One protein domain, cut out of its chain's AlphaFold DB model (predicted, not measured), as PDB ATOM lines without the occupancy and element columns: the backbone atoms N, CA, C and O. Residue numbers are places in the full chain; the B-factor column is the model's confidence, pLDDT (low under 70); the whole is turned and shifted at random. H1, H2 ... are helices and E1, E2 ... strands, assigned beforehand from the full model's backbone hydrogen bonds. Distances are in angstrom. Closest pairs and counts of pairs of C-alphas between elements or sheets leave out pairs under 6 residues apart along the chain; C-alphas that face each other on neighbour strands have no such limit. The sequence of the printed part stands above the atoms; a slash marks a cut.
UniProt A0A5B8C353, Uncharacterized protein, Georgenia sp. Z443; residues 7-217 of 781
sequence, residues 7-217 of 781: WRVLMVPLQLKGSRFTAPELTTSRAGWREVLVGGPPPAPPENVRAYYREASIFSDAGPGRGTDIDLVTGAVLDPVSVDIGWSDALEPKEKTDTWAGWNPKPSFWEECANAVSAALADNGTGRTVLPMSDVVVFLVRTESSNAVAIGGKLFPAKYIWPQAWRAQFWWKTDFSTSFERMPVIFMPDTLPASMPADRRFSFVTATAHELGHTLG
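AT A GLANCE: This is residues 7 to 217 of the 781 residues of an uncharacterized protein of Georgenia sp. Z443 (UniProt A0A5B8C353). A strongly twisted, branched sheet of six strands makes the core, with H1 over one face, H6 on the opposite face, and H4 and H5 on the part where the sheet curls round them. The small hairpin E7-E8 lies at one end of the long axis and the loop of residues 57 to 68 at the other. The printed part has 211 residues with six named helices and ten named strands, along the chain E1, H1, H2, E2, E3, H3, E4, E5, H4, H5, E6, E7, E8, E9, E10 and H6; the class is mixed, helices and strands, and in the branched sheet the neighbour pairs E1 and E2, E1 and E3, E1 and E6, and E6 and E10 are parallel, while E9 and E10 are antiparallel. The whole is compact, with a radius of gyration of the C-alphas of 17.5 A and spans of 61 by 45 by 33 A.

HOW THE PARTS SIT: E1, residues 7 to 17, has three parallel neighbours: E2, residues 69 to 72, and E3, residues 81 to 86, on one side, and E6, residues 136 to 141, on the other side. Within hydrogen-bond range are N 9 and O 71 at 2.8 A, N 15 and O 81 at 3.0 A, and N 12 and O 138 at 2.8 A. E10, residues 178 to 189, is parallel to E6, with N 139 and O 186 2.8 A apart, and bends by 64 degrees at residue 182. E9, residues 164 to 173, forms an antiparallel hairpin with E10, with N 166 and O 185 2.8 A apart. H1, residues 23 to 38, lies over E1 at a height over the sheet of 9.5 A, along the strands at 24 degrees on the local plane. H2, residues 49 to 56, only grazes the sheet; E1, H1, H2 and E2 form a strand-helix-strand unit, parallel neighbour strands with helices between, with a right-handed crossover. H6, residues 204 to 215, touches H1 at a steep tilt of 64 degrees, closest at C-alphas 36 and 205, 5.6 A. The sheet curls round H4, residues 109 to 123, and H5, residues 127 to 133, which touch only at the corner, closest at C-alphas 121 and 127, 4.5 A. H3, residues 87 to 90, only grazes the sheet. E4, residues 91 to 93, and E5, residues 103 to 105, form a hairpin with N 92 and O 104 2.8 A apart; E7, residues 149 to 151, and E8, residues 154 to 156, form another with N 149 and O 156 2.9 A apart. In H1, H2 and H4 every O i to N i+4 pair is within hydrogen-bond range, in H6 7 of 8, in H5 1 of 3 with 1 of 4 O i to N i+3 pairs; H3 is too short for an i+4 pair.

IN THESE COORDINATES: E1 begins at C-alpha 7 (19.105, -30.654, 38.636) and is 31.4 A long; E10 is 30.5 A, E9 28.3 A, H1 22.5 A and H4 21.0 A. H6 ends at C-alpha 215 (11.403, -35.336, 33.379).

THE WHOLE: The C-alphas of Ala 62 and Gly 153 are the two farthest apart, 62.3 A. The printed part has no cut; the links H2 to E2 and E10 to H6 are long. Residues 41 to 46 and 62 to 66 are under pLDDT 70.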
ATOM      1  N   TRP A   7      19.993 -29.516  38.713       93.31
ATOM      2  CA  TRP A   7      19.105 -30.654  38.636       93.31
ATOM      3  C   TRP A   7      19.649 -31.790  39.494       93.31
ATOM      4  O   TRP A   7      20.688 -32.384  39.194       93.31
ATOM      5  N   ARG A   8      18.979 -32.042  40.616       95.12
ATOM      6  CA  ARG A   8      19.430 -32.980  41.638       95.12
ATOM      7  C   ARG A   8      18.824 -34.351  41.394       95.12
ATOM      8  O   ARG A   8      17.620 -34.559  41.542       95.12
ATOM      9  N   VAL A   9      19.689 -35.291  41.051       97.44
ATOM     10  CA  VAL A   9      19.330 -36.649  40.662       97.44
ATOM     11  C   VAL A   9      19.605 -37.605  41.819       97.44
ATOM     12  O   VAL A   9      20.707 -37.632  42.372       97.44
ATOM     13  N   LEU A  10      18.622 -38.424  42.181       97.75
ATOM     14  CA  LEU A  10      18.816 -39.538  43.106       97.75
ATOM     15  C   LEU A  10      18.946 -40.843  42.322       97.75
ATOM     16  O   LEU A  10      17.979 -41.278  41.710       97.75
ATOM     17  N   MET A  11      20.109 -41.494  42.358       97.88
ATOM     18  CA  MET A  11      20.310 -42.788  41.693       97.88
ATOM     19  C   MET A  11      20.216 -43.943  42.685       97.88
ATOM     20  O   MET A  11      20.969 -43.987  43.665       97.88
ATOM     21  N   VAL A  12      19.320 -44.892  42.414       97.75
ATOM     22  CA  VAL A  12      19.016 -46.009  43.312       97.75
ATOM     23  C   VAL A  12      19.093 -47.342  42.566       97.75
ATOM     24  O   VAL A  12      18.240 -47.611  41.718       97.75
ATOM     25  N   PRO A  13      20.069 -48.209  42.885       97.94
ATOM     26  CA  PRO A  13      20.067 -49.586  42.415       97.94
ATOM     27  C   PRO A  13      18.878 -50.351  42.990       97.94
ATOM     28  O   PRO A  13      18.644 -50.336  44.198       97.94
ATOM     29  N   LEU A  14      18.131 -51.034  42.130       97.00
ATOM     30  CA  LEU A  14      16.990 -51.854  42.508       97.00
ATOM     31  C   LEU A  14      17.292 -53.324  42.257       97.00
ATOM     32  O   LEU A  14      17.723 -53.720  41.171       97.00
ATOM     33  N   GLN A  15      17.009 -54.142  43.266       94.81
ATOM     34  CA  GLN A  15      17.111 -55.590  43.179       94.81
ATOM     35  C   GLN A  15      15.750 -56.233  43.446       94.81
ATOM     36  O   GLN A  15      15.093 -55.950  44.451       94.81
ATOM     37  N   LEU A  16      15.317 -57.077  42.513       94.94
ATOM     38  CA  LEU A  16      14.021 -57.748  42.567       94.94
ATOM     39  C   LEU A  16      14.110 -59.068  43.328       94.94
ATOM     40  O   LEU A  16      15.186 -59.637  43.537       94.94
ATOM     41  N   LYS A  17      12.959 -59.600  43.735       92.50
ATOM     42  CA  LYS A  17      12.881 -60.902  44.397       92.50
ATOM     43  C   LYS A  17      13.515 -61.979  43.513       92.50
ATOM     44  O   LYS A  17      13.113 -62.188  42.373       92.50
ATOM     45  N   GLY A  18      14.518 -62.668  44.056       85.00
ATOM     46  CA  GLY A  18      15.275 -63.699  43.337       85.00
ATOM     47  C   GLY A  18      16.442 -63.182  42.485       85.00
ATOM     48  O   GLY A  18      17.224 -63.996  42.007       85.00
ATOM     49  N   SER A  19      16.627 -61.863  42.356       84.56
ATOM     50  CA  SER A  19      17.735 -61.240  41.624       84.56
ATOM     51  C   SER A  19      18.444 -60.219  42.515       84.56
ATOM     52  O   SER A  19      17.956 -59.110  42.688       84.56
ATOM     53  N   ARG A  20      19.592 -60.588  43.100       88.88
ATOM     54  CA  ARG A  20      20.375 -59.742  44.022       88.88
ATOM     55  C   ARG A  20      21.754 -59.422  43.476       88.88
ATOM     56  O   ARG A  20      22.426 -60.335  43.009       88.88
ATOM     57  N   PHE A  21      22.198 -58.178  43.626       90.88
ATOM     58  CA  PHE A  21      23.573 -57.811  43.297       90.88
ATOM     59  C   PHE A  21      24.568 -58.596  44.153       90.88
ATOM     60  O   PHE A  21      24.405 -58.707  45.372       90.88
ATOM     61  N   THR A  22      25.638 -59.087  43.536       90.81
ATOM     62  CA  THR A  22      26.844 -59.434  44.293       90.81
ATOM     63  C   THR A  22      27.590 -58.155  44.697       90.81
ATOM     64  O   THR A  22      27.423 -57.102  44.081       90.81
ATOM     65  N   ALA A  23      28.424 -58.215  45.740       90.56
ATOM     66  CA  ALA A  23      29.185 -57.037  46.176       90.56
ATOM     67  C   ALA A  23      30.091 -56.439  45.067       90.56
ATOM     68  O   ALA A  23      30.112 -55.211  44.930       90.56
ATOM     69  N   PRO A  24      30.783 -57.248  44.232       91.44
ATOM     70  CA  PRO A  24      31.520 -56.729  43.079       91.44
ATOM     71  C   PRO A  24      30.616 -56.074  42.027       91.44
ATOM     72  O   PRO A  24      30.900 -54.953  41.616       91.44
ATOM     73  N   GLU A  25      29.505 -56.721  41.647       90.00
ATOM     74  CA  GLU A  25      28.537 -56.179  40.675       90.00
ATOM     75  C   GLU A  25      28.010 -54.811  41.111       90.00
ATOM     76  O   GLU A  25      28.011 -53.862  40.329       90.00
ATOM     77  N   LEU A  26      27.612 -54.689  42.380       91.25
ATOM     78  CA  LEU A  26      27.118 -53.435  42.936       91.25
ATOM     79  C   LEU A  26      28.182 -52.333  42.892       91.25
ATOM     80  O   LEU A  26      27.877 -51.192  42.553       91.25
ATOM     81  N   THR A  27      29.428 -52.665  43.238       92.56
ATOM     82  CA  THR A  27      30.538 -51.703  43.233       92.56
ATOM     83  C   THR A  27      30.789 -51.176  41.822       92.56
ATOM     84  O   THR A  27      30.862 -49.963  41.622       92.56
ATOM     85  N   THR A  28      30.854 -52.073  40.834       90.50
ATOM     86  CA  THR A  28      31.024 -51.718  39.420       90.50
ATOM     87  C   THR A  28      29.848 -50.900  38.897       90.50
ATOM     88  O   THR A  28      30.067 -49.865  38.273       90.50
ATOM     89  N   SER A  29      28.612 -51.312  39.192       91.25
ATOM     90  CA  SER A  29      27.400 -50.602  38.769       91.25
ATOM     91  C   SER A  29      27.365 -49.173  39.321       91.25
ATOM     92  O   SER A  29      27.216 -48.220  38.561       91.25
ATOM     93  N   ARG A  30      27.607 -48.984  40.626       94.25
ATOM     94  CA  ARG A  30      27.610 -47.652  41.258       94.25
ATOM     95  C   ARG A  30      28.692 -46.733  40.695       94.25
ATOM     96  O   ARG A  30      28.428 -45.549  40.491       94.25
ATOM     97  N   ALA A  31      29.895 -47.257  40.459       90.88
ATOM     98  CA  ALA A  31      30.984 -46.485  39.869       90.88
ATOM     99  C   ALA A  31      30.670 -46.089  38.417       90.88
ATOM    100  O   ALA A  31      30.775 -44.911  38.079       90.88
ATOM    101  N   GLY A  32      30.208 -47.041  37.600       91.75
ATOM    102  CA  GLY A  32      29.852 -46.798  36.202       91.75
ATOM    103  C   GLY A  32      28.696 -45.810  36.049       91.75
ATOM    104  O   GLY A  32      28.790 -44.871  35.270       91.75
ATOM    105  N   TRP A  33      27.632 -45.940  36.844       95.12
ATOM    106  CA  TRP A  33      26.488 -45.021  36.778       95.12
ATOM    107  C   TRP A  33      26.796 -43.617  37.289       95.12
ATOM    108  O   TRP A  33      26.266 -42.638  36.760       95.12
ATOM    109  N   ARG A  34      27.701 -43.493  38.267       93.88
ATOM    110  CA  ARG A  34      28.254 -42.187  38.634       93.88
ATOM    111  C   ARG A  34      28.982 -41.556  37.446       93.88
ATOM    112  O   ARG A  34      28.766 -40.378  37.178       93.88
ATOM    113  N   GLU A  35      29.827 -42.322  36.758       92.00
ATOM    114  CA  GLU A  35      30.582 -41.847  35.598       92.00
ATOM    115  C   GLU A  35      29.661 -41.424  34.448       92.00
ATOM    116  O   GLU A  35      29.835 -40.331  33.915       92.00
ATOM    117  N   VAL A  36      28.622 -42.212  34.151       93.81
ATOM    118  CA  VAL A  36      27.593 -41.875  33.152       93.81
ATOM    119  C   VAL A  36      26.925 -40.534  33.463       93.81
ATOM    120  O   VAL A  36      26.772 -39.704  32.566       93.81
ATOM    121  N   LEU A  37      26.520 -40.300  34.717       95.12
ATOM    122  CA  LEU A  37      25.758 -39.101  35.066       95.12
ATOM    123  C   LEU A  37      26.635 -37.857  35.223       95.12
ATOM    124  O   LEU A  37      26.363 -36.836  34.600       95.12
ATOM    125  N   VAL A  38      27.642 -37.918  36.098       92.88
ATOM    126  CA  VAL A  38      28.411 -36.743  36.552       92.88
ATOM    127  C   VAL A  38      29.904 -36.825  36.231       92.88
ATOM    128  O   VAL A  38      30.643 -35.902  36.576       92.88
ATOM    129  N   GLY A  39      30.351 -37.902  35.581       88.12
ATOM    130  CA  GLY A  39      31.759 -38.160  35.289       88.12
ATOM    131  C   GLY A  39      32.539 -38.785  36.453       88.12
ATOM    132  O   GLY A  39      32.087 -38.861  37.603       88.12
ATOM    133  N   GLY A  40      33.736 -39.276  36.132       74.06
ATOM    134  CA  GLY A  40      34.719 -39.775  37.094       74.06
ATOM    135  C   GLY A  40      35.635 -38.677  37.664       74.06
ATOM    136  O   GLY A  40      35.533 -37.505  37.292       74.06
ATOM    137  N   PRO A  41      36.562 -39.027  38.573       62.31
ATOM    138  CA  PRO A  41      37.662 -38.135  38.922       62.31
ATOM    139  C   PRO A  41      38.532 -37.848  37.679       62.31
ATOM    140  O   PRO A  41      38.707 -38.739  36.847       62.31
ATOM    141  N   PRO A  42      39.083 -36.629  37.529       51.78
ATOM    142  CA  PRO A  42      39.889 -36.270  36.368       51.78
ATOM    143  C   PRO A  42      41.074 -37.225  36.117       51.78
ATOM    144  O   PRO A  42      41.725 -37.631  37.083       51.78
ATOM    145  N   PRO A  43      41.421 -37.508  34.843       54.41
ATOM    146  CA  PRO A  43      40.707 -37.110  33.630       54.41
ATOM    147  C   PRO A  43      39.577 -38.107  33.315       54.41
ATOM    148  O   PRO A  43      39.832 -39.208  32.836       54.41
ATOM    149  N   ALA A  44      38.330 -37.722  33.582       55.47
ATOM    150  CA  ALA A  44      37.168 -38.490  33.149       55.47
ATOM    151  C   ALA A  44      36.968 -38.347  31.632       55.47
ATOM    152  O   ALA A  44      37.370 -37.318  31.072       55.47
ATOM    153  N   PRO A  45      36.334 -39.327  30.963       58.62
ATOM    154  CA  PRO A  45      35.894 -39.148  29.588       58.62
ATOM    155  C   PRO A  45      35.036 -37.874  29.472       58.62
ATOM    156  O   PRO A  45      34.244 -37.576  30.374       58.62
ATOM    157  N   PRO A  46      35.203 -37.097  28.386       63.75
ATOM    158  CA  PRO A  46      34.493 -35.831  28.218       63.75
ATOM    159  C   PRO A  46      32.976 -36.028  28.104       63.75
ATOM    160  O   PRO A  46      32.222 -35.108  28.401       63.75
ATOM    161  N   GLU A  47      32.528 -37.223  27.720       82.94
ATOM    162  CA  GLU A  47      31.131 -37.543  27.457       82.94
ATOM    163  C   GLU A  47      30.446 -38.140  28.697       82.94
ATOM    164  O   GLU A  47      30.618 -39.306  29.043       82.94
ATOM    165  N   ASN A  48      29.666 -37.309  29.385       91.94
ATOM    166  CA  ASN A  48      28.734 -37.706  30.439       91.94
ATOM    167  C   ASN A  48      27.508 -36.787  30.392       91.94
ATOM    168  O   ASN A  48      27.548 -35.703  29.803       91.94
ATOM    169  N   VAL A  49      26.417 -37.207  31.030       95.06
ATOM    170  CA  VAL A  49      25.126 -36.508  30.956       95.06
ATOM    171  C   VAL A  49      25.234 -35.070  31.477       95.06
ATOM    172  O   VAL A  49      24.730 -34.145  30.844       95.06
ATOM    173  N   ARG A  50      25.933 -34.850  32.598       94.06
ATOM    174  CA  ARG A  50      26.173 -33.514  33.158       94.06
ATOM    175  C   ARG A  50      26.897 -32.612  32.165       94.06
ATOM    176  O   ARG A  50      26.469 -31.479  31.964       94.06
ATOM    177  N   ALA A  51      27.982 -33.087  31.562       91.50
ATOM    178  CA  ALA A  51      28.755 -32.307  30.605       91.50
ATOM    179  C   ALA A  51      27.917 -31.950  29.366       91.50
ATOM    180  O   ALA A  51      27.910 -30.787  28.965       91.50
ATOM    181  N   TYR A  52      27.124 -32.898  28.851       93.44
ATOM    182  CA  TYR A  52      26.197 -32.655  27.743       93.44
ATOM    183  C   TYR A  52      25.151 -31.580  28.086       93.44
ATOM    184  O   TYR A  52      25.004 -30.607  27.349       93.44
ATOM    185  N   TYR A  53      24.462 -31.687  29.231       94.25
ATOM    186  CA  TYR A  53      23.467 -30.684  29.632       94.25
ATOM    187  C   TYR A  53      24.093 -29.312  29.895       94.25
ATOM    188  O   TYR A  53      23.495 -28.298  29.531       94.25
ATOM    189  N   ARG A  54      25.304 -29.248  30.465       92.06
ATOM    190  CA  ARG A  54      26.028 -27.980  30.645       92.06
ATOM    191  C   ARG A  54      26.338 -27.312  29.311       92.06
ATOM    192  O   ARG A  54      26.175 -26.101  29.201       92.06
ATOM    193  N   GLU A  55      26.760 -28.075  28.310       91.31
ATOM    194  CA  GLU A  55      27.000 -27.555  26.963       91.31
ATOM    195  C   GLU A  55      25.696 -27.124  26.285       91.31
ATOM    196  O   GLU A  55      25.555 -25.964  25.900       91.31
ATOM    197  N   ALA A  56      24.714 -28.025  26.189       91.94
ATOM    198  CA  ALA A  56      23.460 -27.784  25.476       91.94
ATOM    199  C   ALA A  56      22.665 -26.598  26.053       91.94
ATOM    200  O   ALA A  56      21.954 -25.910  25.314       91.94
ATOM    201  N   SER A  57      22.805 -26.342  27.358       92.62
ATOM    202  CA  SER A  57      22.154 -25.241  28.076       92.62
ATOM    203  C   SER A  57      22.997 -23.970  28.213       92.62
ATOM    204  O   SER A  57      22.518 -22.994  28.797       92.62
ATOM    205  N   ILE A  58      24.237 -23.967  27.702       90.56
ATOM    206  CA  ILE A  58      25.192 -22.856  27.830       90.56
ATOM    207  C   ILE A  58      25.401 -22.486  29.315       90.56
ATOM    208  O   ILE A  58      25.306 -21.330  29.738       90.56
ATOM    209  N   PHE A  59      25.632 -23.499  30.152       90.12
ATOM    210  CA  PHE A  59      25.739 -23.327  31.595       90.12
ATOM    211  C   PHE A  59      26.926 -22.438  31.989       90.12
ATOM    212  O   PHE A  59      28.064 -22.644  31.564       90.12
ATOM    213  N   SER A  60      26.674 -21.486  32.890       82.81
ATOM    214  CA  SER A  60      27.712 -20.668  33.517       82.81
ATOM    215  C   SER A  60      27.291 -20.117  34.871       82.81
ATOM    216  O   SER A  60      26.117 -19.834  35.125       82.81
ATOM    217  N   ASP A  61      28.291 -19.883  35.716       72.75
ATOM    218  CA  ASP A  61      28.152 -19.198  37.000       72.75
ATOM    219  C   ASP A  61      28.081 -17.667  36.891       72.75
ATOM    220  O   ASP A  61      27.698 -17.016  37.859       72.75
ATOM    221  N   ALA A  62      28.376 -17.091  35.720       63.09
ATOM    222  CA  ALA A  62      28.538 -15.644  35.542       63.09
ATOM    223  C   ALA A  62      27.749 -15.028  34.361       63.09
ATOM    224  O   ALA A  62      28.012 -13.886  33.988       63.09
ATOM    225  N   GLY A  63      26.797 -15.752  33.757       60.62
ATOM    226  CA  GLY A  63      26.033 -15.296  32.582       60.62
ATOM    227  C   GLY A  63      24.542 -15.018  32.850       60.62
ATOM    228  O   GLY A  63      23.998 -15.512  33.837       60.62
ATOM    229  N   PRO A  64      23.853 -14.256  31.972       56.56
ATOM    230  CA  PRO A  64      22.399 -14.055  32.033       56.56
ATOM    231  C   PRO A  64      21.584 -15.306  31.648       56.56
ATOM    232  O   PRO A  64      20.394 -15.371  31.955       56.56
ATOM    233  N   GLY A  65      22.197 -16.289  30.976       55.56
ATOM    234  CA  GLY A  65      21.580 -17.585  30.682       55.56
ATOM    235  C   GLY A  65      21.387 -18.422  31.949       55.56
ATOM    236  O   GLY A  65      22.256 -18.458  32.824       55.56
ATOM    237  N   ARG A  66      20.236 -19.098  32.075       69.56
ATOM    238  CA  ARG A  66      19.912 -19.834  33.307       69.56
ATOM    239  C   ARG A  66      20.755 -21.102  33.464       69.56
ATOM    240  O   ARG A  66      21.131 -21.389  34.603       69.56
ATOM    241  N   GLY A  67      21.081 -21.771  32.348       85.50
ATOM    242  CA  GLY A  67      21.840 -23.025  32.278       85.50
ATOM    243  C   GLY A  67      21.227 -24.169  33.093       85.50
ATOM    244  O   GLY A  67      20.402 -23.942  33.974       85.50
ATOM    245  N   THR A  68      21.655 -25.401  32.850       91.75
ATOM    246  CA  THR A  68      21.346 -26.545  33.715       91.75
ATOM    247  C   THR A  68      22.612 -27.348  33.980       91.75
ATOM    248  O   THR A  68      23.267 -27.834  33.062       91.75
ATOM    249  N   ASP A  69      22.946 -27.475  35.260       93.00
ATOM    250  CA  ASP A  69      23.942 -28.409  35.769       93.00
ATOM    251  C   ASP A  69      23.250 -29.597  36.435       93.00
ATOM    252  O   ASP A  69      22.116 -29.479  36.902       93.00
ATOM    253  N   ILE A  70      23.939 -30.732  36.508       94.44
ATOM    254  CA  ILE A  70      23.417 -31.973  37.089       94.44
ATOM    255  C   ILE A  70      24.322 -32.408  38.236       94.44
ATOM    256  O   ILE A  70      25.547 -32.403  38.099       94.44
ATOM    257  N   ASP A  71      23.724 -32.817  39.353       94.31
ATOM    258  CA  ASP A  71      24.458 -33.399  40.477       94.31
ATOM    259  C   ASP A  71      23.669 -34.517  41.164       94.31
ATOM    260  O   ASP A  71      22.443 -34.604  41.060       94.31
ATOM    261  N   LEU A  72      24.381 -35.374  41.891       95.38
ATOM    262  CA  LEU A  72      23.789 -36.408  42.730       95.38
ATOM    263  C   LEU A  72      23.365 -35.806  44.071       95.38
ATOM    264  O   LEU A  72      24.193 -35.245  44.785       95.38
ATOM    265  N   VAL A  73      22.107 -36.008  44.469       94.12
ATOM    266  CA  VAL A  73      21.536 -35.468  45.726       94.12
ATOM    267  C   VAL A  73      22.392 -35.817  46.947       94.12
ATOM    268  O   VAL A  73      22.588 -34.995  47.838       94.12
ATOM    269  N   THR A  74      22.913 -37.042  46.989       91.44
ATOM    270  CA  THR A  74      23.738 -37.564  48.088       91.44
ATOM    271  C   THR A  74      25.234 -37.534  47.776       91.44
ATOM    272  O   THR A  74      26.040 -38.061  48.541       91.44
ATOM    273  N   GLY A  75      25.620 -36.983  46.623       90.50
ATOM    274  CA  GLY A  75      26.981 -37.048  46.109       90.50
ATOM    275  C   GLY A  75      27.434 -38.453  45.697       90.50
ATOM    276  O   GLY A  75      28.604 -38.601  45.356       90.50
ATOM    277  N   ALA A  76      26.570 -39.477  45.703       91.50
ATOM    278  CA  ALA A  76      26.882 -40.852  45.294       91.50
ATOM    279  C   ALA A  76      25.634 -41.614  44.795       91.50
ATOM    280  O   ALA A  76      24.504 -41.221  45.060       91.50
ATOM    281  N   VAL A  77      25.834 -42.736  44.097       95.25
ATOM    282  CA  VAL A  77      24.755 -43.712  43.843       95.25
ATOM    283  C   VAL A  77      24.476 -44.468  45.148       95.25
ATOM    284  O   VAL A  77      25.433 -44.860  45.827       95.25
ATOM    285  N   LEU A  78      23.206 -44.665  45.517       95.31
ATOM    286  CA  LEU A  78      22.823 -45.327  46.772       95.31
ATOM    287  C   LEU A  78      23.208 -46.818  46.822       95.31
ATOM    288  O   LEU A  78      23.590 -47.424  45.819       95.31
ATOM    289  N   ASP A  79      23.093 -47.406  48.014       93.44
ATOM    290  CA  ASP A  79      23.065 -48.859  48.204       93.44
ATOM    291  C   ASP A  79      21.760 -49.464  47.641       93.44
ATOM    292  O   ASP A  79      20.765 -48.746  47.488       93.44
ATOM    293  N   PRO A  80      21.738 -50.767  47.298       95.44
ATOM    294  CA  PRO A  80      20.623 -51.357  46.580       95.44
ATOM    295  C   PRO A  80      19.382 -51.479  47.462       95.44
ATOM    296  O   PRO A  80      19.434 -51.993  48.582       95.44
ATOM    297  N   VAL A  81      18.239 -51.087  46.908       97.12
ATOM    298  CA  VAL A  81      16.926 -51.244  47.528       97.12
ATOM    299  C   VAL A  81      16.273 -52.519  47.006       97.12
ATOM    300  O   VAL A  81      16.239 -52.783  45.802       97.12
ATOM    301  N   SER A  82      15.768 -53.336  47.931       95.50
ATOM    302  CA  SER A  82      15.070 -54.576  47.588       95.50
ATOM    303  C   SER A  82      13.590 -54.297  47.368       95.50
ATOM    304  O   SER A  82      12.940 -53.741  48.249       95.50
ATOM    305  N   VAL A  83      13.054 -54.726  46.230       95.94
ATOM    306  CA  VAL A  83      11.615 -54.682  45.939       95.94
ATOM    307  C   VAL A  83      11.088 -56.116  45.999       95.94
ATOM    308  O   VAL A  83      11.611 -56.994  45.308       95.94
ATOM    309  N   ASP A  84      10.089 -56.389  46.847       92.50
ATOM    310  CA  ASP A  84       9.555 -57.748  47.064       92.50
ATOM    311  C   ASP A  84       8.579 -58.185  45.955       92.50
ATOM    312  O   ASP A  84       7.455 -58.613  46.205       92.50
ATOM    313  N   ILE A  85       9.030 -58.082  44.706       91.94
ATOM    314  CA  ILE A  85       8.324 -58.533  43.506       91.94
ATOM    315  C   ILE A  85       9.299 -59.270  42.583       91.94
ATOM    316  O   ILE A  85      10.475 -58.913  42.496       91.94
ATOM    317  N   GLY A  86       8.839 -60.343  41.935       91.12
ATOM    318  CA  GLY A  86       9.633 -61.092  40.957       91.12
ATOM    319  C   GLY A  86       9.657 -60.417  39.583       91.12
ATOM    320  O   GLY A  86       8.758 -59.656  39.239       91.12
ATOM    321  N   TRP A  87      10.658 -60.734  38.755       91.00
ATOM    322  CA  TRP A  87      10.842 -60.112  37.432       91.00
ATOM    323  C   TRP A  87       9.600 -60.175  36.540       91.00
ATOM    324  O   TRP A  87       9.131 -59.154  36.054       91.00
ATOM    325  N   SER A  88       9.030 -61.367  36.356       87.50
ATOM    326  CA  SER A  88       7.858 -61.566  35.492       87.50
ATOM    327  C   SER A  88       6.562 -60.997  36.075       87.50
ATOM    328  O   SER A  88       5.581 -60.842  35.346       87.50
ATOM    329  N   ASP A  89       6.535 -60.701  37.376       89.88
ATOM    330  CA  ASP A  89       5.409 -60.036  38.029       89.88
ATOM    331  C   ASP A  89       5.507 -58.522  37.829       89.88
ATOM    332  O   ASP A  89       4.499 -57.903  37.498       89.88
ATOM    333  N   ALA A  90       6.719 -57.967  37.911       90.19
ATOM    334  CA  ALA A  90       7.024 -56.549  37.735       90.19
ATOM    335  C   ALA A  90       7.033 -56.077  36.274       90.19
ATOM    336  O   ALA A  90       6.661 -54.942  35.981       90.19
ATOM    337  N   LEU A  91       7.485 -56.932  35.355       92.69
ATOM    338  CA  LEU A  91       7.861 -56.554  33.994       92.69
ATOM    339  C   LEU A  91       7.192 -57.461  32.953       92.69
ATOM    340  O   LEU A  91       6.839 -58.611  33.225       92.69
ATOM    341  N   GLU A  92       7.054 -56.960  31.729       92.06
ATOM    342  CA  GLU A  92       6.594 -57.711  30.557       92.06
ATOM    343  C   GLU A  92       7.493 -57.474  29.327       92.06
ATOM    344  O   GLU A  92       8.087 -56.403  29.213       92.06
ATOM    345  N   PRO A  93       7.634 -58.439  28.395       89.06
ATOM    346  CA  PRO A  93       8.472 -58.258  27.208       89.06
ATOM    347  C   PRO A  93       7.991 -57.071  26.365       89.06
ATOM    348  O   PRO A  93       6.802 -57.014  26.041       89.06
ATOM    349  N   LYS A  94       8.901 -56.170  25.965       85.50
ATOM    350  CA  LYS A  94       8.572 -55.032  25.083       85.50
ATOM    351  C   LYS A  94       8.069 -55.524  23.729       85.50
ATOM    352  O   LYS A  94       7.001 -55.126  23.277       85.50
ATOM    353  N   GLU A  95       8.816 -56.444  23.128       85.38
ATOM    354  CA  GLU A  95       8.465 -57.102  21.878       85.38
ATOM    355  C   GLU A  95       8.818 -58.588  21.979       85.38
ATOM    356  O   GLU A  95       9.927 -58.952  22.353       85.38
ATOM    357  N   LYS A  96       7.861 -59.476  21.689       82.00
ATOM    358  CA  LYS A  96       8.059 -60.929  21.868       82.00
ATOM    359  C   LYS A  96       8.889 -61.567  20.752       82.00
ATOM    360  O   LYS A  96       9.374 -62.680  20.933       82.00
ATOM    361  N   THR A  97       8.995 -60.898  19.611       83.44
ATOM    362  CA  THR A  97       9.689 -61.361  18.403       83.44
ATOM    363  C   THR A  97      11.158 -60.964  18.365       83.44
ATOM    364  O   THR A  97      11.941 -61.648  17.713       83.44
ATOM    365  N   ASP A  98      11.549 -59.923  19.100       87.50
ATOM    366  CA  ASP A  98      12.931 -59.464  19.186       87.50
ATOM    367  C   ASP A  98      13.562 -59.894  20.516       87.50
ATOM    368  O   ASP A  98      13.209 -59.417  21.594       87.50
ATOM    369  N   THR A  99      14.554 -60.781  20.443       90.81
ATOM    370  CA  THR A  99      15.266 -61.317  21.609       90.81
ATOM    371  C   THR A  99      16.069 -60.278  22.399       90.81
ATOM    372  O   THR A  99      16.565 -60.584  23.487       90.81
ATOM    373  N   TRP A 100      16.197 -59.060  21.878       92.06
ATOM    374  CA  TRP A 100      16.948 -57.955  22.462       92.06
ATOM    375  C   TRP A 100      16.109 -56.681  22.614       92.06
ATOM    376  O   TRP A 100      16.683 -55.623  22.811       92.06
ATOM    377  N   ALA A 101      14.773 -56.758  22.572       87.50
ATOM    378  CA  ALA A 101      13.908 -55.591  22.798       87.50
ATOM    379  C   ALA A 101      13.765 -55.179  24.278       87.50
ATOM    380  O   ALA A 101      13.206 -54.124  24.574       87.50
ATOM    381  N   GLY A 102      14.235 -55.998  25.221       91.50
ATOM    382  CA  GLY A 102      14.105 -55.729  26.656       91.50
ATOM    383  C   GLY A 102      12.674 -55.861  27.187       91.50
ATOM    384  O   GLY A 102      11.800 -56.480  26.568       91.50
ATOM    385  N   TRP A 103      12.450 -55.330  28.390       93.88
ATOM    386  CA  TRP A 103      11.206 -55.481  29.147       93.88
ATOM    387  C   TRP A 103      10.669 -54.133  29.651       93.88
ATOM    388  O   TRP A 103      11.434 -53.283  30.097       93.88
ATOM    389  N   ASN A 104       9.347 -53.968  29.620       93.06
ATOM    390  CA  ASN A 104       8.624 -52.793  30.103       93.06
ATOM    391  C   ASN A 104       7.996 -53.049  31.490       93.06
ATOM    392  O   ASN A 104       7.560 -54.171  31.761       93.06
ATOM    393  N   PRO A 105       7.916 -52.035  32.366       90.31
ATOM    394  CA  PRO A 105       7.309 -52.089  33.682       90.31
ATOM    395  C   PRO A 105       5.801 -52.194  33.545       90.31
ATOM    396  O   PRO A 105       5.162 -51.484  32.766       90.31
ATOM    397  N   LYS A 106       5.213 -53.075  34.348       85.75
ATOM    398  CA  LYS A 106       3.766 -53.091  34.528       85.75
ATOM    399  C   LYS A 106       3.334 -51.862  35.335       85.75
ATOM    400  O   LYS A 106       4.130 -51.321  36.102       85.75
ATOM    401  N   PRO A 107       2.063 -51.433  35.229       79.25
ATOM    402  CA  PRO A 107       1.627 -50.153  35.792       79.25
ATOM    403  C   PRO A 107       1.862 -49.994  37.302       79.25
ATOM    404  O   PRO A 107       2.154 -48.889  37.748       79.25
ATOM    405  N   SER A 108       1.765 -51.073  38.090       79.50
ATOM    406  CA  SER A 108       1.981 -51.024  39.546       79.50
ATOM    407  C   SER A 108       3.451 -50.908  39.948       79.50
ATOM    408  O   SER A 108       3.749 -50.386  41.019       79.50
ATOM    409  N   PHE A 109       4.374 -51.348  39.089       89.31
ATOM    410  CA  PHE A 109       5.778 -51.520  39.452       89.31
ATOM    411  C   PHE A 109       6.464 -50.191  39.805       89.31
ATOM    412  O   PHE A 109       7.263 -50.136  40.734       89.31
ATOM    413  N   TRP A 110       6.084 -49.095  39.142       89.44
ATOM    414  CA  TRP A 110       6.561 -47.745  39.462       89.44
ATOM    415  C   TRP A 110       6.321 -47.353  40.925       89.44
ATOM    416  O   TRP A 110       7.224 -46.852  41.597       89.44
ATOM    417  N   GLU A 111       5.105 -47.597  41.417       87.44
ATOM    418  CA  GLU A 111       4.701 -47.251  42.783       87.44
ATOM    419  C   GLU A 111       5.339 -48.195  43.805       87.44
ATOM    420  O   GLU A 111       5.724 -47.775  44.894       87.44
ATOM    421  N   GLU A 112       5.516 -49.468  43.443       89.31
ATOM    422  CA  GLU A 112       6.218 -50.445  44.276       89.31
ATOM    423  C   GLU A 112       7.691 -50.062  44.481       89.31
ATOM    424  O   GLU A 112       8.185 -50.108  45.611       89.31
ATOM    425  N   CYS A 113       8.379 -49.617  43.423       95.81
ATOM    426  CA  CYS A 113       9.746 -49.104  43.512       95.81
ATOM    427  C   CYS A 113       9.826 -47.846  44.380       95.81
ATOM    428  O   CYS A 113      10.653 -47.788  45.292       95.81
ATOM    429  N   ALA A 114       8.956 -46.859  44.142       92.50
ATOM    430  CA  ALA A 114       8.934 -45.630  44.932       92.50
ATOM    431  C   ALA A 114       8.671 -45.910  46.417       92.50
ATOM    432  O   ALA A 114       9.392 -45.406  47.277       92.50
ATOM    433  N   ASN A 115       7.717 -46.794  46.724       90.50
ATOM    434  CA  ASN A 115       7.430 -47.210  48.091       90.50
ATOM    435  C   ASN A 115       8.620 -47.926  48.752       90.50
ATOM    436  O   ASN A 115       8.930 -47.642  49.909       90.50
ATOM    437  N   ALA A 116       9.308 -48.819  48.034       96.31
ATOM    438  CA  ALA A 116      10.485 -49.516  48.552       96.31
ATOM    439  C   ALA A 116      11.636 -48.545  48.862       96.31
ATOM    440  O   ALA A 116      12.274 -48.655  49.911       96.31
ATOM    441  N   VAL A 117      11.876 -47.560  47.990       97.31
ATOM    442  CA  VAL A 117      12.889 -46.518  48.219       97.31
ATOM    443  C   VAL A 117      12.502 -45.618  49.390       97.31
ATOM    444  O   VAL A 117      13.330 -45.377  50.267       97.31
ATOM    445  N   SER A 118      11.247 -45.173  49.463       94.62
ATOM    446  CA  SER A 118      10.736 -44.392  50.594       94.62
ATOM    447  C   SER A 118      10.886 -45.122  51.928       94.62
ATOM    448  O   SER A 118      11.340 -44.518  52.900       94.62
ATOM    449  N   ALA A 119      10.575 -46.419  51.975       92.75
ATOM    450  CA  ALA A 119      10.766 -47.242  53.165       92.75
ATOM    451  C   ALA A 119      12.251 -47.352  53.549       92.75
ATOM    452  O   ALA A 119      12.605 -47.062  54.689       92.75
ATOM    453  N   ALA A 120      13.133 -47.664  52.592       95.38
ATOM    454  CA  ALA A 120      14.571 -47.781  52.845       95.38
ATOM    455  C   ALA A 120      15.193 -46.472  53.370       95.38
ATOM    456  O   ALA A 120      16.019 -46.490  54.285       95.38
ATOM    457  N   LEU A 121      14.772 -45.326  52.826       94.69
ATOM    458  CA  LEU A 121      15.213 -44.007  53.289       94.69
ATOM    459  C   LEU A 121      14.570 -43.596  54.624       94.69
ATOM    460  O   LEU A 121      15.139 -42.804  55.376       94.69
ATOM    461  N   ALA A 122      13.376 -44.093  54.945       90.44
ATOM    462  CA  ALA A 122      12.779 -43.882  56.260       90.44
ATOM    463  C   ALA A 122      13.528 -44.682  57.337       90.44
ATOM    464  O   ALA A 122      13.837 -44.130  58.393       90.44
ATOM    465  N   ASP A 123      13.873 -45.936  57.047       90.50
ATOM    466  CA  ASP A 123      14.566 -46.836  57.974       90.50
ATOM    467  C   ASP A 123      15.992 -46.364  58.289       90.50
ATOM    468  O   ASP A 123      16.456 -46.506  59.420       90.50
ATOM    469  N   ASN A 124      16.677 -45.746  57.322       89.38
ATOM    470  CA  ASN A 124      18.007 -45.165  57.534       89.38
ATOM    471  C   ASN A 124      17.980 -43.706  58.047       89.38
ATOM    472  O   ASN A 124      19.037 -43.108  58.247       89.38
ATOM    473  N   GLY A 125      16.791 -43.119  58.245       87.50
ATOM    474  CA  GLY A 125      16.612 -41.764  58.772       87.50
ATOM    475  C   GLY A 125      16.923 -40.615  57.801       87.50
ATOM    476  O   GLY A 125      17.003 -39.469  58.239       87.50
ATOM    477  N   THR A 126      17.086 -40.874  56.498       90.19
ATOM    478  CA  THR A 126      17.463 -39.852  55.495       90.19
ATOM    479  C   THR A 126      16.317 -39.409  54.579       90.19
ATOM    480  O   THR A 126      16.462 -38.450  53.824       90.19
ATOM    481  N   GLY A 127      15.141 -40.038  54.660       84.44
ATOM    482  CA  GLY A 127      14.010 -39.746  53.767       84.44
ATOM    483  C   GLY A 127      13.598 -38.272  53.736       84.44
ATOM    484  O   GLY A 127      13.328 -37.743  52.664       84.44
ATOM    485  N   ARG A 128      13.630 -37.579  54.885       84.69
ATOM    486  CA  ARG A 128      13.280 -36.149  54.991       84.69
ATOM    487  C   ARG A 128      14.324 -35.211  54.371       84.69
ATOM    488  O   ARG A 128      13.993 -34.068  54.072       84.69
ATOM    489  N   THR A 129      15.569 -35.650  54.203       86.69
ATOM    490  CA  THR A 129      16.652 -34.818  53.656       86.69
ATOM    491  C   THR A 129      16.957 -35.138  52.200       86.69
ATOM    492  O   THR A 129      17.389 -34.255  51.474       86.69
ATOM    493  N   VAL A 130      16.704 -36.369  51.750       92.94
ATOM    494  CA  VAL A 130      17.035 -36.810  50.389       92.94
ATOM    495  C   VAL A 130      15.874 -36.593  49.419       92.94
ATOM    496  O   VAL A 130      16.056 -35.926  48.402       92.94
ATOM    497  N   LEU A 131      14.674 -37.111  49.714       90.44
ATOM    498  CA  LEU A 131      13.552 -37.066  48.762       90.44
ATOM    499  C   LEU A 131      13.080 -35.632  48.465       90.44
ATOM    500  O   LEU A 131      13.029 -35.292  47.289       90.44
ATOM    501  N   PRO A 132      12.863 -34.742  49.457       87.06
ATOM    502  CA  PRO A 132      12.470 -33.354  49.176       87.06
ATOM    503  C   PRO A 132      13.520 -32.535  48.418       87.06
ATOM    504  O   PRO A 132      13.215 -31.463  47.905       87.06
ATOM    505  N   MET A 133      14.775 -32.993  48.405       88.62
ATOM    506  CA  MET A 133      15.866 -32.360  47.666       88.62
ATOM    507  C   MET A 133      16.080 -32.971  46.280       88.62
ATOM    508  O   MET A 133      16.909 -32.462  45.531       88.62
ATOM    509  N   SER A 134      15.399 -34.065  45.948       92.81
ATOM    510  CA  SER A 134      15.552 -34.735  44.661       92.81
ATOM    511  C   SER A 134      14.557 -34.152  43.664       92.81
ATOM    512  O   SER A 134      13.363 -34.106  43.930       92.81
ATOM    513  N   ASP A 135      15.041 -33.747  42.498       91.31
ATOM    514  CA  ASP A 135      14.187 -33.286  41.401       91.31
ATOM    515  C   ASP A 135      13.726 -34.466  40.524       91.31
ATOM    516  O   ASP A 135      12.673 -34.414  39.891       91.31
ATOM    517  N   VAL A 136      14.524 -35.539  40.481       93.88
ATOM    518  CA  VAL A 136      14.259 -36.771  39.726       93.88
ATOM    519  C   VAL A 136      14.910 -37.972  40.413       93.88
ATOM    520  O   VAL A 136      15.995 -37.859  40.994       93.88
ATOM    521  N   VAL A 137      14.262 -39.138  40.334       97.62
ATOM    522  CA  VAL A 137      14.811 -40.411  40.830       97.62
ATOM    523  C   VAL A 137      15.084 -41.365  39.668       97.62
ATOM    524  O   VAL A 137      14.202 -41.682  38.878       97.62
ATOM    525  N   VAL A 138      16.315 -41.857  39.577       98.25
ATOM    526  CA  VAL A 138      16.755 -42.849  38.595       98.25
ATOM    527  C   VAL A 138      16.810 -44.208  39.271       98.25
ATOM    528  O   VAL A 138      17.617 -44.443  40.174       98.25
ATOM    529  N   PHE A 139      15.971 -45.121  38.811       98.25
ATOM    530  CA  PHE A 139      15.961 -46.507  39.238       98.25
ATOM    531  C   PHE A 139      16.858 -47.342  38.320       98.25
ATOM    532  O   PHE A 139      16.551 -47.528  37.144       98.25
ATOM    533  N   LEU A 140      17.954 -47.868  38.870       97.56
ATOM    534  CA  LEU A 140      18.895 -48.740  38.164       97.56
ATOM    535  C   LEU A 140      18.505 -50.201  38.417       97.56
ATOM    536  O   LEU A 140      18.861 -50.778  39.445       97.56
ATOM    537  N   VAL A 141      17.723 -50.797  37.523       96.31
ATOM    538  CA  VAL A 141      17.167 -52.145  37.713       96.31
ATOM    539  C   VAL A 141      18.182 -53.200  37.293       96.31
ATOM    540  O   VAL A 141      18.644 -53.194  36.155       96.31
ATOM    541  N   ARG A 142      18.491 -54.138  38.195       95.00
ATOM    542  CA  ARG A 142      19.426 -55.238  37.923       95.00
ATOM    543  C   ARG A 142      18.989 -56.107  36.740       95.00
ATOM    544  O   ARG A 142      17.981 -56.800  36.839       95.00
ATOM    545  N   THR A 143      19.794 -56.178  35.691       94.25
ATOM    546  CA  THR A 143      19.646 -57.114  34.572       94.25
ATOM    547  C   THR A 143      19.773 -58.562  35.057       94.25
ATOM    548  O   THR A 143      20.731 -58.933  35.733       94.25
ATOM    549  N   GLU A 144      18.784 -59.402  34.737       92.19
ATOM    550  CA  GLU A 144      18.681 -60.777  35.249       92.19
ATOM    551  C   GLU A 144      19.341 -61.808  34.320       92.19
ATOM    552  O   GLU A 144      19.728 -62.885  34.772       92.19
ATOM    553  N   SER A 145      19.481 -61.518  33.021       92.38
ATOM    554  CA  SER A 145      20.012 -62.496  32.064       92.38
ATOM    555  C   SER A 145      20.938 -61.899  31.012       92.38
ATOM    556  O   SER A 145      20.600 -60.914  30.359       92.38
ATOM    557  N   SER A 146      22.041 -62.594  30.741       91.56
ATOM    558  CA  SER A 146      22.994 -62.241  29.680       91.56
ATOM    559  C   SER A 146      22.503 -62.549  28.260       91.56
ATOM    560  O   SER A 146      23.051 -61.995  27.314       91.56
ATOM    561  N   ASN A 147      21.510 -63.433  28.117       92.69
ATOM    562  CA  ASN A 147      20.972 -63.939  26.851       92.69
ATOM    563  C   ASN A 147      19.441 -63.950  26.855       92.69
ATOM    564  O   ASN A 147      18.818 -63.851  27.911       92.69
ATOM    565  N   ALA A 148      18.855 -64.136  25.671       90.31
ATOM    566  CA  ALA A 148      17.446 -64.479  25.508       90.31
ATOM    567  C   ALA A 148      17.051 -65.679  26.388       90.31
ATOM    568  O   ALA A 148      17.831 -66.619  26.570       90.31
ATOM    569  N   VAL A 149      15.834 -65.659  26.930       88.50
ATOM    570  CA  VAL A 149      15.376 -66.655  27.909       88.50
ATOM    571  C   VAL A 149      14.393 -67.619  27.255       88.50
ATOM    572  O   VAL A 149      13.380 -67.202  26.701       88.50
ATOM    573  N   ALA A 150      14.660 -68.922  27.339       85.94
ATOM    574  CA  ALA A 150      13.740 -69.950  26.861       85.94
ATOM    575  C   ALA A 150      12.761 -70.365  27.973       85.94
ATOM    576  O   ALA A 150      13.178 -70.833  29.031       85.94
ATOM    577  N   ILE A 151      11.454 -70.230  27.729       79.94
ATOM    578  CA  ILE A 151      10.387 -70.634  28.658       79.94
ATOM    579  C   ILE A 151       9.353 -71.454  27.883       79.94
ATOM    580  O   ILE A 151       8.723 -70.957  26.950       79.94
ATOM    581  N   GLY A 152       9.174 -72.727  28.253       79.69
ATOM    582  CA  GLY A 152       8.162 -73.602  27.639       79.69
ATOM    583  C   GLY A 152       8.323 -73.783  26.122       79.69
ATOM    584  O   GLY A 152       7.329 -73.811  25.403       79.69
ATOM    585  N   GLY A 153       9.565 -73.833  25.626       79.94
ATOM    586  CA  GLY A 153       9.873 -73.951  24.193       79.94
ATOM    587  C   GLY A 153       9.727 -72.655  23.387       79.94
ATOM    588  O   GLY A 153       9.973 -72.663  22.185       79.94
ATOM    589  N   LYS A 154       9.356 -71.538  24.027       82.19
ATOM    590  CA  LYS A 154       9.324 -70.203  23.417       82.19
ATOM    591  C   LYS A 154      10.529 -69.391  23.868       82.19
ATOM    592  O   LYS A 154      10.926 -69.466  25.030       82.19
ATOM    593  N   LEU A 155      11.089 -68.617  22.948       87.56
ATOM    594  CA  LEU A 155      12.196 -67.711  23.221       87.56
ATOM    595  C   LEU A 155      11.643 -66.325  23.572       87.56
ATOM    596  O   LEU A 155      10.766 -65.819  22.878       87.56
ATOM    597  N   PHE A 156      12.134 -65.743  24.660       88.31
ATOM    598  CA  PHE A 156      11.778 -64.414  25.150       88.31
ATOM    599  C   PHE A 156      13.004 -63.499  25.156       88.31
ATOM    600  O   PHE A 156      14.133 -64.004  25.208       88.31
ATOM    601  N   PRO A 157      12.808 -62.168  25.160       91.25
ATOM    602  CA  PRO A 157      13.918 -61.233  25.206       91.25
ATOM    603  C   PRO A 157      14.784 -61.423  26.447       91.25
ATOM    604  O   PRO A 157      14.287 -61.820  27.508       91.25
ATOM    605  N   ALA A 158      16.070 -61.087  26.327       93.56
ATOM    606  CA  ALA A 158      16.946 -60.974  27.483       93.56
ATOM    607  C   ALA A 158      16.300 -60.058  28.539       93.56
ATOM    608  O   ALA A 158      15.741 -59.006  28.230       93.56
ATOM    609  N   LYS A 159      16.338 -60.490  29.795       94.06
ATOM    610  CA  LYS A 159      15.752 -59.825  30.954       94.06
ATOM    611  C   LYS A 159      16.600 -58.645  31.420       94.06
ATOM    612  O   LYS A 159      17.408 -58.769  32.338       94.06
ATOM    613  N   TYR A 160      16.375 -57.504  30.790       94.81
ATOM    614  CA  TYR A 160      16.790 -56.181  31.247       94.81
ATOM    615  C   TYR A 160      15.622 -55.208  31.044       94.81
ATOM    616  O   TYR A 160      14.763 -55.450  30.189       94.81
ATOM    617  N   ILE A 161      15.554 -54.141  31.842       94.50
ATOM    618  CA  ILE A 161      14.509 -53.126  31.676       94.50
ATOM    619  C   ILE A 161      14.862 -52.196  30.510       94.50
ATOM    620  O   ILE A 161      16.012 -51.779  30.372       94.50
ATOM    621  N   TRP A 162      13.890 -51.882  29.659       93.56
ATOM    622  CA  TRP A 162      14.060 -50.855  28.634       93.56
ATOM    623  C   TRP A 162      14.066 -49.459  29.296       93.56
ATOM    624  O   TRP A 162      13.260 -49.245  30.209       93.56
ATOM    625  N   PRO A 163      14.951 -48.526  28.893       93.56
ATOM    626  CA  PRO A 163      14.913 -47.144  29.372       93.56
ATOM    627  C   PRO A 163      13.536 -46.508  29.184       93.56
ATOM    628  O   PRO A 163      12.927 -46.702  28.134       93.56
ATOM    629  N   GLN A 164      13.024 -45.830  30.214       90.19
ATOM    630  CA  GLN A 164      11.801 -45.023  30.099       90.19
ATOM    631  C   GLN A 164      11.597 -44.095  31.305       90.19
ATOM    632  O   GLN A 164      11.988 -44.427  32.432       90.19
ATOM    633  N   ALA A 165      10.884 -42.993  31.096       86.94
ATOM    634  CA  ALA A 165      10.507 -42.026  32.119       86.94
ATOM    635  C   ALA A 165       9.018 -42.098  32.506       86.94
ATOM    636  O   ALA A 165       8.148 -42.409  31.694       86.94
ATOM    637  N   TRP A 166       8.707 -41.771  33.764       85.06
ATOM    638  CA  TRP A 166       7.339 -41.669  34.284       85.06
ATOM    639  C   TRP A 166       7.267 -40.757  35.526       85.06
ATOM    640  O   TRP A 166       8.151 -39.937  35.789       85.06
ATOM    641  N   ARG A 167       6.194 -40.888  36.320       82.50
ATOM    642  CA  ARG A 167       6.041 -40.287  37.651       82.50
ATOM    643  C   ARG A 167       5.529 -41.302  38.668       82.50
ATOM    644  O   ARG A 167       4.469 -41.898  38.463       82.50
ATOM    645  N   ALA A 168       6.210 -41.412  39.800       82.62
ATOM    646  CA  ALA A 168       5.827 -42.300  40.897       82.62
ATOM    647  C   ALA A 168       5.573 -41.509  42.186       82.62
ATOM    648  O   ALA A 168       6.110 -40.414  42.368       82.62
ATOM    649  N   GLN A 169       4.720 -42.033  43.064       84.88
ATOM    650  CA  GLN A 169       4.379 -41.420  44.338       84.88
ATOM    651  C   GLN A 169       5.354 -41.867  45.426       84.88
ATOM    652  O   GLN A 169       5.322 -43.001  45.901       84.88
ATOM    653  N   PHE A 170       6.187 -40.935  45.869       89.50
ATOM    654  CA  PHE A 170       7.060 -41.115  47.016       89.50
ATOM    655  C   PHE A 170       6.391 -40.605  48.283       89.50
ATOM    656  O   PHE A 170       5.488 -39.765  48.250       89.50
ATOM    657  N   TRP A 171       6.877 -41.099  49.415       86.62
ATOM    658  CA  TRP A 171       6.531 -40.582  50.728       86.62
ATOM    659  C   TRP A 171       7.753 -40.456  51.640       86.62
ATOM    660  O   TRP A 171       8.759 -41.145  51.470       86.62
ATOM    661  N   TRP A 172       7.662 -39.579  52.636       86.75
ATOM    662  CA  TRP A 172       8.629 -39.493  53.732       86.75
ATOM    663  C   TRP A 172       7.954 -39.001  55.011       86.75
ATOM    664  O   TRP A 172       6.927 -38.316  54.985       86.75
ATOM    665  N   LYS A 173       8.542 -39.353  56.157       79.12
ATOM    666  CA  LYS A 173       8.073 -38.903  57.471       79.12
ATOM    667  C   LYS A 173       8.676 -37.538  57.806       79.12
ATOM    668  O   LYS A 173       9.884 -37.333  57.693       79.12
ATOM    669  N   THR A 174       7.826 -36.610  58.220       74.38
ATOM    670  CA  THR A 174       8.206 -35.371  58.907       74.38
ATOM    671  C   THR A 174       8.022 -35.554  60.415       74.38
ATOM    672  O   THR A 174       7.566 -36.610  60.856       74.38
ATOM    673  N   ASP A 175       8.340 -34.532  61.212       75.38
ATOM    674  CA  ASP A 175       8.176 -34.592  62.674       75.38
ATOM    675  C   ASP A 175       6.718 -34.840  63.109       75.38
ATOM    676  O   ASP A 175       6.482 -35.343  64.205       75.38
ATOM    677  N   PHE A 176       5.738 -34.509  62.257       72.44
ATOM    678  CA  PHE A 176       4.318 -34.500  62.629       72.44
ATOM    679  C   PHE A 176       3.387 -35.203  61.628       72.44
ATOM    680  O   PHE A 176       2.200 -35.357  61.908       72.44
ATOM    681  N   SER A 177       3.877 -35.618  60.455       77.19
ATOM    682  CA  SER A 177       3.040 -36.207  59.398       77.19
ATOM    683  C   SER A 177       3.840 -37.035  58.390       77.19
ATOM    684  O   SER A 177       5.067 -36.978  58.349       77.19
ATOM    685  N   THR A 178       3.141 -37.780  57.531       78.75
ATOM    686  CA  THR A 178       3.724 -38.346  56.303       78.75
ATOM    687  C   THR A 178       3.399 -37.418  55.138       78.75
ATOM    688  O   THR A 178       2.238 -37.064  54.944       78.75
ATOM    689  N   SER A 179       4.419 -37.003  54.391       74.88
ATOM    690  CA  SER A 179       4.265 -36.230  53.154       74.88
ATOM    691  C   SER A 179       4.280 -37.170  51.956       74.88
ATOM    692  O   SER A 179       5.003 -38.164  51.983       74.88
ATOM    693  N   PHE A 180       3.492 -36.850  50.930       81.00
ATOM    694  CA  PHE A 180       3.401 -37.610  49.685       81.00
ATOM    695  C   PHE A 180       3.638 -36.675  48.502       81.00
ATOM    696  O   PHE A 180       3.035 -35.603  48.444       81.00
ATOM    697  N   GLU A 181       4.465 -37.092  47.547       79.00
ATOM    698  CA  GLU A 181       4.747 -36.314  46.341       79.00
ATOM    699  C   GLU A 181       4.913 -37.225  45.121       79.00
ATOM    700  O   GLU A 181       5.599 -38.245  45.180       79.00
ATOM    701  N   ARG A 182       4.285 -36.859  43.994       82.88
ATOM    702  CA  ARG A 182       4.516 -37.535  42.709       82.88
ATOM    703  C   ARG A 182       5.719 -36.922  42.002       82.88
ATOM    704  O   ARG A 182       5.593 -35.887  41.338       82.88
ATOM    705  N   MET A 183       6.850 -37.603  42.092       83.56
ATOM    706  CA  MET A 183       8.132 -37.143  41.564       83.56
ATOM    707  C   MET A 183       8.410 -37.758  40.184       83.56
ATOM    708  O   MET A 183       7.945 -38.873  39.912       83.56
ATOM    709  N   PRO A 184       9.137 -37.058  39.297       88.81
ATOM    710  CA  PRO A 184       9.646 -37.646  38.065       88.81
ATOM    711  C   PRO A 184      10.603 -38.802  38.353       88.81
ATOM    712  O   PRO A 184      11.437 -38.728  39.262       88.81
ATOM    713  N   VAL A 185      10.489 -39.867  37.566       93.75
ATOM    714  CA  VAL A 185      11.337 -41.054  37.680       93.75
ATOM    715  C   VAL A 185      11.781 -41.532  36.310       93.75
ATOM    716  O   VAL A 185      11.036 -41.382  35.345       93.75
ATOM    717  N   ILE A 186      12.955 -42.152  36.236       95.81
ATOM    718  CA  ILE A 186      13.387 -42.902  35.050       95.81
ATOM    719  C   ILE A 186      13.825 -44.305  35.466       95.81
ATOM    720  O   ILE A 186      14.445 -44.484  36.517       95.81
ATOM    721  N   PHE A 187      13.522 -45.300  34.640       97.12
ATOM    722  CA  PHE A 187      14.134 -46.619  34.725       97.12
ATOM    723  C   PHE A 187      15.311 -46.697  33.766       97.12
ATOM    724  O   PHE A 187      15.180 -46.351  32.598       97.12
ATOM    725  N   MET A 188      16.424 -47.235  34.252       97.31
ATOM    726  CA  MET A 188      17.557 -47.663  33.439       97.31
ATOM    727  C   MET A 188      17.943 -49.089  33.848       97.31
ATOM    728  O   MET A 188      17.858 -49.421  35.035       97.31
ATOM    729  N   PRO A 189      18.376 -49.956  32.920       96.06
ATOM    730  CA  PRO A 189      18.995 -51.215  33.313       96.06
ATOM    731  C   PRO A 189      20.363 -50.923  33.926       96.06
ATOM    732  O   PRO A 189      21.080 -50.058  33.440       96.06
ATOM    733  N   ASP A 190      20.755 -51.639  34.978       95.00
ATOM    734  CA  ASP A 190      22.060 -51.429  35.616       95.00
ATOM    735  C   ASP A 190      23.231 -51.719  34.656       95.00
ATOM    736  O   ASP A 190      24.278 -51.081  34.733       95.00
ATOM    737  N   THR A 191      23.039 -52.684  33.759       93.81
ATOM    738  CA  THR A 191      23.974 -53.137  32.731       93.81
ATOM    739  C   THR A 191      23.196 -53.690  31.536       93.81
ATOM    740  O   THR A 191      22.070 -54.164  31.681       93.81
ATOM    741  N   LEU A 192      23.784 -53.667  30.337       94.19
ATOM    742  CA  LEU A 192      23.209 -54.372  29.188       94.19
ATOM    743  C   LEU A 192      23.551 -55.870  29.248       94.19
ATOM    744  O   LEU A 192      24.639 -56.225  29.711       94.19
ATOM    745  N   PRO A 193      22.681 -56.759  28.731       95.12
ATOM    746  CA  PRO A 193      22.989 -58.179  28.608       95.12
ATOM    747  C   PRO A 193      24.337 -58.423  27.916       95.12
ATOM    748  O   PRO A 193      24.593 -57.914  26.823       95.12
ATOM    749  N   ALA A 194      25.200 -59.240  28.526       92.12
ATOM    750  CA  ALA A 194      26.573 -59.428  28.047       92.12
ATOM    751  C   ALA A 194      26.662 -59.967  26.607       92.12
ATOM    752  O   ALA A 194      27.618 -59.650  25.900       92.12
ATOM    753  N   SER A 195      25.671 -60.745  26.161       94.19
ATOM    754  CA  SER A 195      25.621 -61.318  24.812       94.19
ATOM    755  C   SER A 195      24.826 -60.472  23.809       94.19
ATOM    756  O   SER A 195      24.639 -60.910  22.678       94.19
ATOM    757  N   MET A 196      24.381 -59.268  24.191       94.38
ATOM    758  CA  MET A 196      23.705 -58.347  23.277       94.38
ATOM    759  C   MET A 196      24.648 -57.954  22.121       94.38
ATOM    760  O   MET A 196      25.762 -57.483  22.405       94.38
ATOM    761  N   PRO A 197      24.221 -58.126  20.852       92.12
ATOM    762  CA  PRO A 197      24.975 -57.717  19.668       92.12
ATOM    763  C   PRO A 197      25.334 -56.229  19.683       92.12
ATOM    764  O   PRO A 197      24.584 -55.417  20.220       92.12
ATOM    765  N   ALA A 198      26.478 -55.868  19.099       88.06
ATOM    766  CA  ALA A 198      26.989 -54.496  19.137       88.06
ATOM    767  C   ALA A 198      26.040 -53.478  18.480       88.06
ATOM    768  O   ALA A 198      25.866 -52.390  19.010       88.06
ATOM    769  N   ASP A 199      25.379 -53.862  17.389       85.69
ATOM    770  CA  ASP A 199      24.375 -53.077  16.658       85.69
ATOM    771  C   ASP A 199      23.053 -52.894  17.423       85.69
ATOM    772  O   ASP A 199      22.222 -52.079  17.037       85.69
ATOM    773  N   ARG A 200      22.845 -53.649  18.510       86.56
ATOM    774  CA  ARG A 200      21.663 -53.551  19.382       86.56
ATOM    775  C   ARG A 200      21.944 -52.852  20.710       86.56
ATOM    776  O   ARG A 200      21.017 -52.643  21.489       86.56
ATOM    777  N   ARG A 201      23.204 -52.513  20.995       88.25
ATOM    778  CA  ARG A 201      23.587 -51.798  22.217       88.25
ATOM    779  C   ARG A 201      23.339 -50.304  22.052       88.25
ATOM    780  O   ARG A 201      23.659 -49.736  21.016       88.25
ATOM    781  N   PHE A 202      22.846 -49.677  23.112       88.31
ATOM    782  CA  PHE A 202      22.736 -48.224  23.220       88.31
ATOM    783  C   PHE A 202      23.750 -47.673  24.227       88.31
ATOM    784  O   PHE A 202      24.234 -48.397  25.105       88.31
ATOM    785  N   SER A 203      24.074 -46.387  24.102       89.94
ATOM    786  CA  SER A 203      24.899 -45.685  25.084       89.94
ATOM    787  C   SER A 203      24.063 -45.347  26.316       89.94
ATOM    788  O   SER A 203      22.947 -44.840  26.218       89.94
ATOM    789  N   PHE A 204      24.605 -45.597  27.509       93.00
ATOM    790  CA  PHE A 204      23.935 -45.171  28.738       93.00
ATOM    791  C   PHE A 204      23.879 -43.652  28.867       93.00
ATOM    792  O   PHE A 204      22.934 -43.147  29.465       93.00
ATOM    793  N   VAL A 205      24.842 -42.923  28.297       92.88
ATOM    794  CA  VAL A 205      24.828 -41.455  28.312       92.88
ATOM    795  C   VAL A 205      23.689 -40.928  27.441       92.88
ATOM    796  O   VAL A 205      22.922 -40.098  27.921       92.88
ATOM    797  N   THR A 206      23.527 -41.451  26.219       92.19
ATOM    798  CA  THR A 206      22.473 -41.011  25.286       92.19
ATOM    799  C   THR A 206      21.086 -41.282  25.849       92.19
ATOM    800  O   THR A 206      20.303 -40.348  26.033       92.19
ATOM    801  N   ALA A 207      20.839 -42.530  26.253       93.19
ATOM    802  CA  ALA A 207      19.551 -42.942  26.786       93.19
ATOM    803  C   ALA A 207      19.220 -42.171  28.072       93.19
ATOM    804  O   ALA A 207      18.134 -41.622  28.204       93.19
ATOM    805  N   THR A 208      20.171 -42.028  29.002       95.38
ATOM    806  CA  THR A 208      19.917 -41.266  30.239       95.38
ATOM    807  C   THR A 208      19.659 -39.788  29.954       95.38
ATOM    808  O   THR A 208      18.805 -39.188  30.605       95.38
ATOM    809  N   ALA A 209      20.369 -39.181  28.997       95.50
ATOM    810  CA  ALA A 209      20.157 -37.783  28.642       95.50
ATOM    811  C   ALA A 209      18.759 -37.545  28.047       95.50
ATOM    812  O   ALA A 209      18.106 -36.569  28.432       95.50
ATOM    813  N   HIS A 210      18.301 -38.448  27.175       94.56
ATOM    814  CA  HIS A 210      16.962 -38.442  26.584       94.56
ATOM    815  C   HIS A 210      15.869 -38.629  27.647       94.56
ATOM    816  O   HIS A 210      14.990 -37.780  27.791       94.56
ATOM    817  N   GLU A 211      15.975 -39.676  28.472       94.06
ATOM    818  CA  GLU A 211      14.978 -39.986  29.505       94.06
ATOM    819  C   GLU A 211      14.874 -38.889  30.568       94.06
ATOM    820  O   GLU A 211      13.785 -38.550  31.040       94.06
ATOM    821  N   LEU A 212      16.001 -38.268  30.926       93.81
ATOM    822  CA  LEU A 212      15.978 -37.083  31.772       93.81
ATOM    823  C   LEU A 212      15.202 -35.947  31.098       93.81
ATOM    824  O   LEU A 212      14.386 -35.315  31.768       93.81
ATOM    825  N   GLY A 213      15.354 -35.731  29.790       89.88
ATOM    826  CA  GLY A 213      14.595 -34.730  29.033       89.88
ATOM    827  C   GLY A 213      13.082 -34.821  29.269       89.88
ATOM    828  O   GLY A 213      12.431 -33.803  29.537       89.88
ATOM    829  N   HIS A 214      12.522 -36.035  29.318       85.75
ATOM    830  CA  HIS A 214      11.111 -36.250  29.662       85.75
ATOM    831  C   HIS A 214      10.732 -35.755  31.055       85.75
ATOM    832  O   HIS A 214       9.631 -35.238  31.262       85.75
ATOM    833  N   THR A 215      11.644 -35.834  32.020       85.38
ATOM    834  CA  THR A 215      11.403 -35.336  33.379       85.38
ATOM    835  C   THR A 215      11.392 -33.801  33.473       85.38
ATOM    836  O   THR A 215      10.858 -33.257  34.440       85.38
ATOM    837  N   LEU A 216      11.832 -33.090  32.421       81.69
ATOM    838  CA  LEU A 216      11.599 -31.646  32.221       81.69
ATOM    839  C   LEU A 216      10.279 -31.339  31.489       81.69
ATOM    840  O   LEU A 216       9.939 -30.175  31.257       81.69
ATOM    841  N   GLY A 217       9.503 -32.367  31.144       78.12
ATOM    842  CA  GLY A 217       8.251 -32.244  30.403       78.12
ATOM    843  C   GLY A 217       8.441 -32.113  28.892       78.12
ATOM    844  O   GLY A 217       7.575 -31.525  28.236       78.12
TER     845      GLY A 217